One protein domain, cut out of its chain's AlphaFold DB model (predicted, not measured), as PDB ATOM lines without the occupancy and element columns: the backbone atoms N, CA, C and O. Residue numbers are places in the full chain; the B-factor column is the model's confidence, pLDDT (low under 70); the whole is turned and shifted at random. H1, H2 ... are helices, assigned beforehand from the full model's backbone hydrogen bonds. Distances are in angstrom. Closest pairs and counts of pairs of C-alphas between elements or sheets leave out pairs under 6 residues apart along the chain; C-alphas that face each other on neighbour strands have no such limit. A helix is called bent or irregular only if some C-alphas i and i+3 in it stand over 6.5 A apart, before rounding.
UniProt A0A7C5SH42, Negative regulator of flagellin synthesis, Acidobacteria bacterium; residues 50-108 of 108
ATOM      1  N   ASP A  50       2.165  15.395   9.487       60.47
ATOM      2  CA  ASP A  50       2.475  15.709   8.084       60.47
ATOM      3  C   ASP A  50       1.460  15.081   7.118       60.47
ATOM      4  O   ASP A  50       0.959  15.755   6.210       60.47
ATOM      5  N   LEU A  51       1.068  13.822   7.351       62.50
ATOM      6  CA  LEU A  51       0.013  13.165   6.578       62.50
ATOM      7  C   LEU A  51      -1.333  13.884   6.741       62.50
ATOM      8  O   LEU A  51      -2.047  14.081   5.758       62.50
ATOM      9  N   SER A  52      -1.674  14.321   7.957       72.00
ATOM     10  CA  SER A  52      -2.924  15.048   8.215       72.00
ATOM     11  C   SER A  52      -2.973  16.410   7.513       72.00
ATOM     12  O   SER A  52      -4.029  16.816   7.022       72.00
ATOM     13  N   THR A  53      -1.830  17.093   7.413       73.06
ATOM     14  CA  THR A  53      -1.707  18.383   6.725       73.06
ATOM     15  C   THR A  53      -1.854  18.188   5.217       73.06
ATOM     16  O   THR A  53      -2.703  18.826   4.595       73.06
ATOM     17  N   ARG A  54      -1.149  17.202   4.646       68.69
ATOM     18  CA  ARG A  54      -1.252  16.836   3.221       68.69
ATOM     19  C   ARG A  54      -2.649  16.357   2.825       68.69
ATOM     20  O   ARG A  54      -3.157  16.725   1.768       68.69
ATOM     21  N   ALA A  55      -3.307  15.569   3.676       76.38
ATOM     22  CA  ALA A  55      -4.670  15.103   3.430       76.38
ATOM     23  C   ALA A  55      -5.683  16.259   3.411       76.38
ATOM     24  O   ALA A  55      -6.611  16.255   2.601       76.38
ATOM     25  N   ARG A  56      -5.501  17.271   4.272       77.38
ATOM     26  CA  ARG A  56      -6.337  18.483   4.281       77.38
ATOM     27  C   ARG A  56      -6.133  19.331   3.030       77.38
ATOM     28  O   ARG A  56      -7.118  19.817   2.482       77.38
ATOM     29  N   GLU A  57      -4.899  19.462   2.552       79.00
ATOM     30  CA  GLU A  57      -4.597  20.178   1.307       79.00
ATOM     31  C   GLU A  57      -5.234  19.494   0.092       79.00
ATOM     32  O   GLU A  57      -5.953  20.140  -0.669       79.00
ATOM     33  N   LEU A  58      -5.071  18.173  -0.047       82.19
ATOM     34  CA  LEU A  58      -5.716  17.394  -1.112       82.19
ATOM     35  C   LEU A  58      -7.244  17.482  -1.060       82.19
ATOM     36  O   LEU A  58      -7.893  17.571  -2.101       82.19
ATOM     37  N   ARG A  59      -7.829  17.472   0.143       79.44
ATOM     38  CA  ARG A  59      -9.273  17.638   0.326       79.44
ATOM     39  C   ARG A  59      -9.738  19.027  -0.111       79.44
ATOM     40  O   ARG A  59     -10.691  19.114  -0.873       79.44
ATOM     41  N   SER A  60      -9.035  20.084   0.295       80.75
ATOM     42  CA  SER A  60      -9.347  21.456  -0.121       80.75
ATOM     43  C   SER A  60      -9.230  21.643  -1.636       80.75
ATOM     44  O   SER A  60     -10.017  22.382  -2.218       80.75
ATOM     45  N   LEU A  61      -8.262  20.981  -2.277       80.12
ATOM     46  CA  LEU A  61      -8.089  21.009  -3.729       80.12
ATOM     47  C   LEU A  61      -9.225  20.276  -4.449       80.12
ATOM     48  O   LEU A  61      -9.768  20.809  -5.410       80.12
ATOM     49  N   ARG A  62      -9.622  19.090  -3.970       79.25
ATOM     50  CA  ARG A  62     -10.778  18.356  -4.515       79.25
ATOM     51  C   ARG A  62     -12.065  19.160  -4.384       79.25
ATOM     52  O   ARG A  62     -12.778  19.300  -5.365       79.25
ATOM     53  N   GLU A  63     -12.305  19.755  -3.219       81.44
ATOM     54  CA  GLU A  63     -13.465  20.621  -2.987       81.44
ATOM     55  C   GLU A  63     -13.443  21.851  -3.908       81.44
ATOM     56  O   GLU A  63     -14.476  22.227  -4.449       81.44
ATOM     57  N   ALA A  64     -12.274  22.452  -4.155       77.81
ATOM     58  CA  ALA A  64     -12.142  23.572  -5.088       77.81
ATOM     59  C   ALA A  64     -12.380  23.166  -6.554       77.81
ATOM     60  O   ALA A  64     -12.948  23.944  -7.319       77.81
ATOM     61  N   VAL A  65     -11.959  21.960  -6.947       80.69
ATOM     62  CA  VAL A  65     -12.211  21.405  -8.286       80.69
ATOM     63  C   VAL A  65     -13.691  21.062  -8.462       80.69
ATOM     64  O   VAL A  65     -14.267  21.424  -9.481       80.69
ATOM     65  N   GLU A  66     -14.325  20.437  -7.468       76.44
ATOM     66  CA  GLU A  66     -15.760  20.109  -7.486       76.44
ATOM     67  C   GLU A  66     -16.654  21.353  -7.417       76.44
ATOM     68  O   GLU A  66     -17.707  21.400  -8.048       76.44
ATOM     69  N   ALA A  67     -16.235  22.386  -6.681       78.69
ATOM     70  CA  ALA A  67     -16.933  23.668  -6.627       78.69
ATOM     71  C   ALA A  67     -16.729  24.514  -7.896       78.69
ATOM     72  O   ALA A  67     -17.425  25.516  -8.090       78.69
ATOM     73  N   SER A  68     -15.775  24.142  -8.753       75.06
ATOM     74  CA  SER A  68     -15.566  24.820 -10.022       75.06
ATOM     75  C   SER A  68     -16.737  24.515 -10.960       75.06
ATOM     76  O   SER A  68     -17.112  23.355 -11.134       75.06
ATOM     77  N   PRO A  69     -17.344  25.529 -11.593       79.62
ATOM     78  CA  PRO A  69     -18.464  25.300 -12.491       79.62
ATOM     79  C   PRO A  69     -18.020  24.476 -13.708       79.62
ATOM     80  O   PRO A  69     -17.040  24.835 -14.364       79.62
ATOM     81  N   GLU A  70     -18.799  23.445 -14.065       74.44
ATOM     82  CA  GLU A  70     -18.557  22.594 -15.251       74.44
ATOM     83  C   GLU A  70     -18.319  23.416 -16.525       74.44
ATOM     84  O   GLU A  70     -17.529  23.053 -17.392       74.44
ATOM     85  N   SER A  71     -18.987  24.568 -16.632       77.94
ATOM     86  CA  SER A  71     -18.723  25.552 -17.674       77.94
ATOM     87  C   SER A  71     -18.566  26.950 -17.086       77.94
ATOM     88  O   SER A  71     -19.413  27.451 -16.340       77.94
ATOM     89  N   ARG A  72     -17.496  27.641 -17.492       87.81
ATOM     90  CA  ARG A  72     -17.286  29.068 -17.205       87.81
ATOM     91  C   ARG A  72     -18.210  29.912 -18.087       87.81
ATOM     92  O   ARG A  72     -17.757  30.540 -19.040       87.81
ATOM     93  N   ARG A  73     -19.517  29.889 -17.797       87.81
ATOM     94  CA  ARG A  73     -20.581  30.517 -18.611       87.81
ATOM     95  C   ARG A  73     -20.290  31.971 -18.978       87.81
ATOM     96  O   ARG A  73     -20.500  32.356 -20.121       87.81
ATOM     97  N   GLU A  74     -19.756  32.746 -18.040       87.44
ATOM     98  CA  GLU A  74     -19.362  34.141 -18.265       87.44
ATOM     99  C   GLU A  74     -18.236  34.274 -19.301       87.44
ATOM    100  O   GLU A  74     -18.337  35.067 -20.236       87.44
ATOM    101  N   LEU A  75     -17.195  33.440 -19.193       90.88
ATOM    102  CA  LEU A  75     -16.103  33.401 -20.163       90.88
ATOM    103  C   LEU A  75     -16.627  33.025 -21.555       90.88
ATOM    104  O   LEU A  75     -16.273  33.662 -22.542       90.88
ATOM    105  N   VAL A  76     -17.510  32.027 -21.629       91.50
ATOM    106  CA  VAL A  76     -18.133  31.600 -22.889       91.50
ATOM    107  C   VAL A  76     -18.958  32.727 -23.509       91.50
ATOM    108  O   VAL A  76     -18.844  32.960 -24.710       91.50
ATOM    109  N   ALA A  77     -19.768  33.433 -22.719       91.69
ATOM    110  CA  ALA A  77     -20.564  34.561 -23.199       91.69
ATOM    111  C   ALA A  77     -19.669  35.676 -23.756       91.69
ATOM    112  O   ALA A  77     -19.866  36.117 -24.887       91.69
ATOM    113  N   ARG A  78     -18.612  36.048 -23.023       92.81
ATOM    114  CA  ARG A  78     -17.646  37.054 -23.473       92.81
ATOM    115  C   ARG A  78     -16.974  36.664 -24.793       92.81
ATOM    116  O   ARG A  78     -16.898  37.490 -25.699       92.81
ATOM    117  N   LEU A  79     -16.487  35.426 -24.907       92.25
ATOM    118  CA  LEU A  79     -15.832  34.966 -26.136       92.25
ATOM    119  C   LEU A  79     -16.810  34.967 -27.316       92.25
ATOM    120  O   LEU A  79     -16.440  35.381 -28.410       92.25
ATOM    121  N   ARG A  80     -18.062  34.544 -27.101       92.12
ATOM    122  CA  ARG A  80     -19.108  34.596 -28.137       92.12
ATOM    123  C   ARG A  80     -19.335  36.022 -28.634       92.12
ATOM    124  O   ARG A  80     -19.380  36.223 -29.845       92.12
ATOM    125  N   ASP A  81     -19.400  36.998 -27.734       94.56
ATOM    126  CA  ASP A  81     -19.555  38.411 -28.096       94.56
ATOM    127  C   ASP A  81     -18.328  38.964 -28.836       94.56
ATOM    128  O   ASP A  81     -18.460  39.700 -29.819       94.56
ATOM    129  N   GLU A  82     -17.113  38.612 -28.408       93.56
ATOM    130  CA  GLU A  82     -15.871  39.005 -29.091       93.56
ATOM    131  C   GLU A  82     -15.796  38.422 -30.511       93.56
ATOM    132  O   GLU A  82     -15.373  39.119 -31.436       93.56
ATOM    133  N   ILE A  83     -16.257  37.181 -30.703       93.62
ATOM    134  CA  ILE A  83     -16.340  36.531 -32.018       93.62
ATOM    135  C   ILE A  83     -17.409  37.207 -32.883       93.62
ATOM    136  O   ILE A  83     -17.114  37.603 -34.010       93.62
ATOM    137  N   ALA A  84     -18.625  37.398 -32.360       93.56
ATOM    138  CA  ALA A  84     -19.732  38.011 -33.096       93.56
ATOM    139  C   ALA A  84     -19.433  39.461 -33.514       93.56
ATOM    140  O   ALA A  84     -19.823  39.897 -34.594       93.56
ATOM    141  N   SER A  85     -18.704  40.201 -32.678       94.62
ATOM    142  CA  SER A  85     -18.275  41.573 -32.971       94.62
ATOM    143  C   SER A  85     -17.023  41.673 -33.849       94.62
ATOM    144  O   SER A  85     -16.573  42.784 -34.133       94.62
ATOM    145  N   GLY A  86     -16.432  40.542 -34.256       91.50
ATOM    146  CA  GLY A  86     -15.227  40.495 -35.088       91.50
ATOM    147  C   GLY A  86     -13.951  40.987 -34.394       91.50
ATOM    148  O   GLY A  86     -12.938  41.208 -35.055       91.50
ATOM    149  N   ARG A  87     -13.976  41.183 -33.069       91.44
ATOM    150  CA  ARG A  87     -12.812  41.627 -32.281       91.44
ATOM    151  C   ARG A  87     -11.957  40.471 -31.776       91.44
ATOM    152  O   ARG A  87     -10.850  40.701 -31.290       91.44
ATOM    153  N   TYR A  88     -12.454  39.244 -31.882       89.88
ATOM    154  CA  TYR A  88     -11.694  38.059 -31.529       89.88
ATOM    155  C   TYR A  88     -10.535  37.855 -32.509       89.88
ATOM    156  O   TYR A  88     -10.740  37.616 -33.699       89.88
ATOM    157  N   ARG A  89      -9.303  37.960 -32.004       89.38
ATOM    158  CA  ARG A  89      -8.084  37.758 -32.791       89.38
ATOM    159  C   ARG A  89      -7.475  36.407 -32.452       89.38
ATOM    160  O   ARG A  89      -7.157  36.138 -31.296       89.38
ATOM    161  N   ILE A  90      -7.299  35.587 -33.479       88.50
ATOM    162  CA  ILE A  90      -6.649  34.286 -33.367       88.50
ATOM    163  C   ILE A  90      -5.135  34.500 -33.324       88.50
ATOM    164  O   ILE A  90      -4.577  35.192 -34.176       88.50
ATOM    165  N   ASP A  91      -4.487  33.899 -32.333       91.75
ATOM    166  CA  ASP A  91      -3.035  33.827 -32.224       91.75
ATOM    167  C   ASP A  91      -2.579  32.452 -32.728       91.75
ATOM    168  O   ASP A  91      -2.880  31.429 -32.112       91.75
ATOM    169  N   GLY A  92      -1.894  32.429 -33.873       90.56
ATOM    170  CA  GLY A  92      -1.435  31.189 -34.498       90.56
ATOM    171  C   GLY A  92      -0.414  30.431 -33.649       90.56
ATOM    172  O   GLY A  92      -0.425  29.203 -33.660       90.56
ATOM    173  N   SER A  93       0.412  31.132 -32.865       91.69
ATOM    174  CA  SER A  93       1.397  30.491 -31.988       91.69
ATOM    175  C   SER A  93       0.712  29.643 -30.920       91.69
ATOM    176  O   SER A  93       1.080  28.491 -30.727       91.69
ATOM    177  N   ARG A  94      -0.381  30.149 -30.334       90.94
ATOM    178  CA  ARG A  94      -1.165  29.403 -29.335       90.94
ATOM    179  C   ARG A  94      -1.811  28.137 -29.889       90.94
ATOM    180  O   ARG A  94      -2.038  27.200 -29.133       90.94
ATOM    181  N   ILE A  95      -2.143  28.119 -31.180       90.62
ATOM    182  CA  ILE A  95      -2.697  26.926 -31.833       90.62
ATOM    183  C   ILE A  95      -1.613  25.858 -31.960       90.62
ATOM    184  O   ILE A  95      -1.863  24.703 -31.633       90.62
ATOM    185  N   VAL A  96      -0.416  26.247 -32.406       93.62
ATOM    186  CA  VAL A  96       0.729  25.333 -32.526       93.62
ATOM    187  C   VAL A  96       1.110  24.766 -31.160       93.62
ATOM    188  O   VAL A  96       1.262  23.555 -31.040       93.62
ATOM    189  N   ASP A  97       1.177  25.614 -30.131       92.69
ATOM    190  CA  ASP A  97       1.461  25.181 -28.758       92.69
ATOM    191  C   ASP A  97       0.415  24.170 -28.255       92.69
ATOM    192  O   ASP A  97       0.771  23.162 -27.650       92.69
ATOM    193  N   GLY A  98      -0.873  24.410 -28.532       92.06
ATOM    194  CA  GLY A  98      -1.954  23.496 -28.155       92.06
ATOM    195  C   GLY A  98      -1.887  22.148 -28.876       92.06
ATOM    196  O   GLY A  98      -2.090  21.116 -28.249       92.06
ATOM    197  N   LEU A  99      -1.560  22.151 -30.171       92.69
ATOM    198  CA  LEU A  99      -1.402  20.929 -30.968       92.69
ATOM    199  C   LEU A  99      -0.216  20.082 -30.497       92.69
ATOM    200  O   LEU A  99      -0.327  18.863 -30.428       92.69
ATOM    201  N   LEU A 100       0.914  20.720 -30.182       92.81
ATOM    202  CA  LEU A 100       2.094  20.031 -29.653       92.81
ATOM    203  C   LEU A 100       1.803  19.428 -28.276       92.81
ATOM    204  O   LEU A 100       2.121  18.268 -28.046       92.81
ATOM    205  N   ALA A 101       1.134  20.183 -27.399       91.88
ATOM    206  CA  ALA A 101       0.741  19.688 -26.083       91.88
ATOM    207  C   ALA A 101      -0.202  18.474 -26.166       91.88
ATOM    208  O   ALA A 101      -0.050  17.539 -25.388       91.88
ATOM    209  N   GLU A 102      -1.148  18.470 -27.113       90.44
ATOM    210  CA  GLU A 102      -2.046  17.329 -27.338       90.44
ATOM    211  C   GLU A 102      -1.284  16.095 -27.849       90.44
ATOM    212  O   GLU A 102      -1.565  14.981 -27.413       90.44
ATOM    213  N   GLN A 103      -0.292  16.275 -28.728       86.56
ATOM    214  CA  GLN A 103       0.556  15.164 -29.177       86.56
ATOM    215  C   GLN A 103       1.404  14.584 -28.041       86.56
ATOM    216  O   GLN A 103       1.421  13.369 -27.865       86.56
ATOM    217  N   ASP A 104       2.029  15.436 -27.225       86.81
ATOM    218  CA  ASP A 104       2.842  15.004 -26.082       86.81
ATOM    219  C   ASP A 104       2.029  14.221 -25.028       86.81
ATOM    220  O   ASP A 104       2.589  13.407 -24.292       86.81
ATOM    221  N   GLU A 105       0.721  14.476 -24.912       84.56
ATOM    222  CA  GLU A 105      -0.182  13.768 -23.993       84.56
ATOM    223  C   GLU A 105      -0.663  12.421 -24.559       84.56
ATOM    224  O   GLU A 105      -0.880  11.485 -23.795       84.56
ATOM    225  N   LEU A 106      -0.794  12.298 -25.886       79.38
ATOM    226  CA  LEU A 106      -1.175  11.047 -26.559       79.38
ATOM    227  C   LEU A 106      -0.031  10.027 -26.639       79.38
ATOM    228  O   LEU A 106      -0.295   8.828 -26.733       79.38
ATOM    229  N   ASP A 107       1.217  10.497 -26.617       77.06
ATOM    230  CA  ASP A 107       2.417   9.656 -26.650       77.06
ATOM    231  C   ASP A 107       2.834   9.116 -25.258       77.06
ATOM    232  O   ASP A 107       3.811   8.363 -25.158       77.06
ATOM    233  N   GLN A 108       2.110   9.477 -24.187       53.56
ATOM    234  CA  GLN A 108       2.326   9.031 -22.797       53.56
ATOM    235  C   GLN A 108       1.374   7.907 -22.371       53.56
ATOM    236  O   GLN A 108       1.832   7.043 -21.584       53.56
TER     237      GLN A 108
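AT A GLANCE: This is residues 50 to 108 of the 108 residues of the protein "Negative regulator of flagellin synthesis" of Acidobacteria bacterium (UniProt A0A7C5SH42). Three helices are strung one after another along an open, hook-shaped path round an empty middle, and none packs on another. H1 and then H2 make the long side of the hook; the stretch after H2 turns away from this side, and H3 folds back across the gap without reaching H1. The printed part has 59 residues with three named helices, in the order H1, H2, H3, and no named strand; the class is all helix, with 44 of the residues in the helices. The whole is extended, with a radius of gyration of the C-alphas of 18.1 A, and its outline is flat, with spans of 52 by 33 by 15 A.

HOW THE PARTS SIT: Begin at the first printed residue with H1, residues 50 to 66, which touches no helix. Go on over the six residues of a short link to H2, residues 73 to 84; H1 and H2 are apart, with no C-alpha of the one within 8 A of the other. Seven more residues make a second short link to H3, residues 92 to 106, and H2 and H3 are apart as well. H1 and H3 are also apart. Look at residues 50 to 78, of which 50 to 66 belong to H1 and 73 to 78 to H2: this stretch stands free. Residues 89 to 108, of which 92 to 106 belong to H3, stand free too. In the backbones of H1, H2 and H3, every O i to N i+4 pair is within hydrogen-bond range.

IN THESE COORDINATES: Find C-alpha 50 at (2.475, 15.709, 8.084); from there H1 runs 24.4 A to C-alpha 66 at (-15.760, 20.109, -7.486), and with 17 residues it is the longest helix. Next look for Arg 73, where H2 begins; it runs 16.3 A to Ala 84, with its C-alpha at (-19.732, 38.011, -33.096). H3 begins at Gly 92 and runs 21.7 A to C-alpha 106 at (-1.175, 11.047, -26.559). None of the three helices is bent or irregular.

THE WHOLE: The two C-alphas farthest apart are those of Asp 50 and Gly 86, at 52.8 A, while the first and last printed C-alphas, of Asp 50 and Gln 108, are 31.6 A apart. The printed part has no cut, neither link is long, and residue 108 is the chain's last. In the B-factor column you will find a mean pLDDT of 84.4 over the printed part of this predicted model, with residues 50 to 51, 54 and 108 under 70; the mean is 76 in H1, 92 in H2 and 90 in H3.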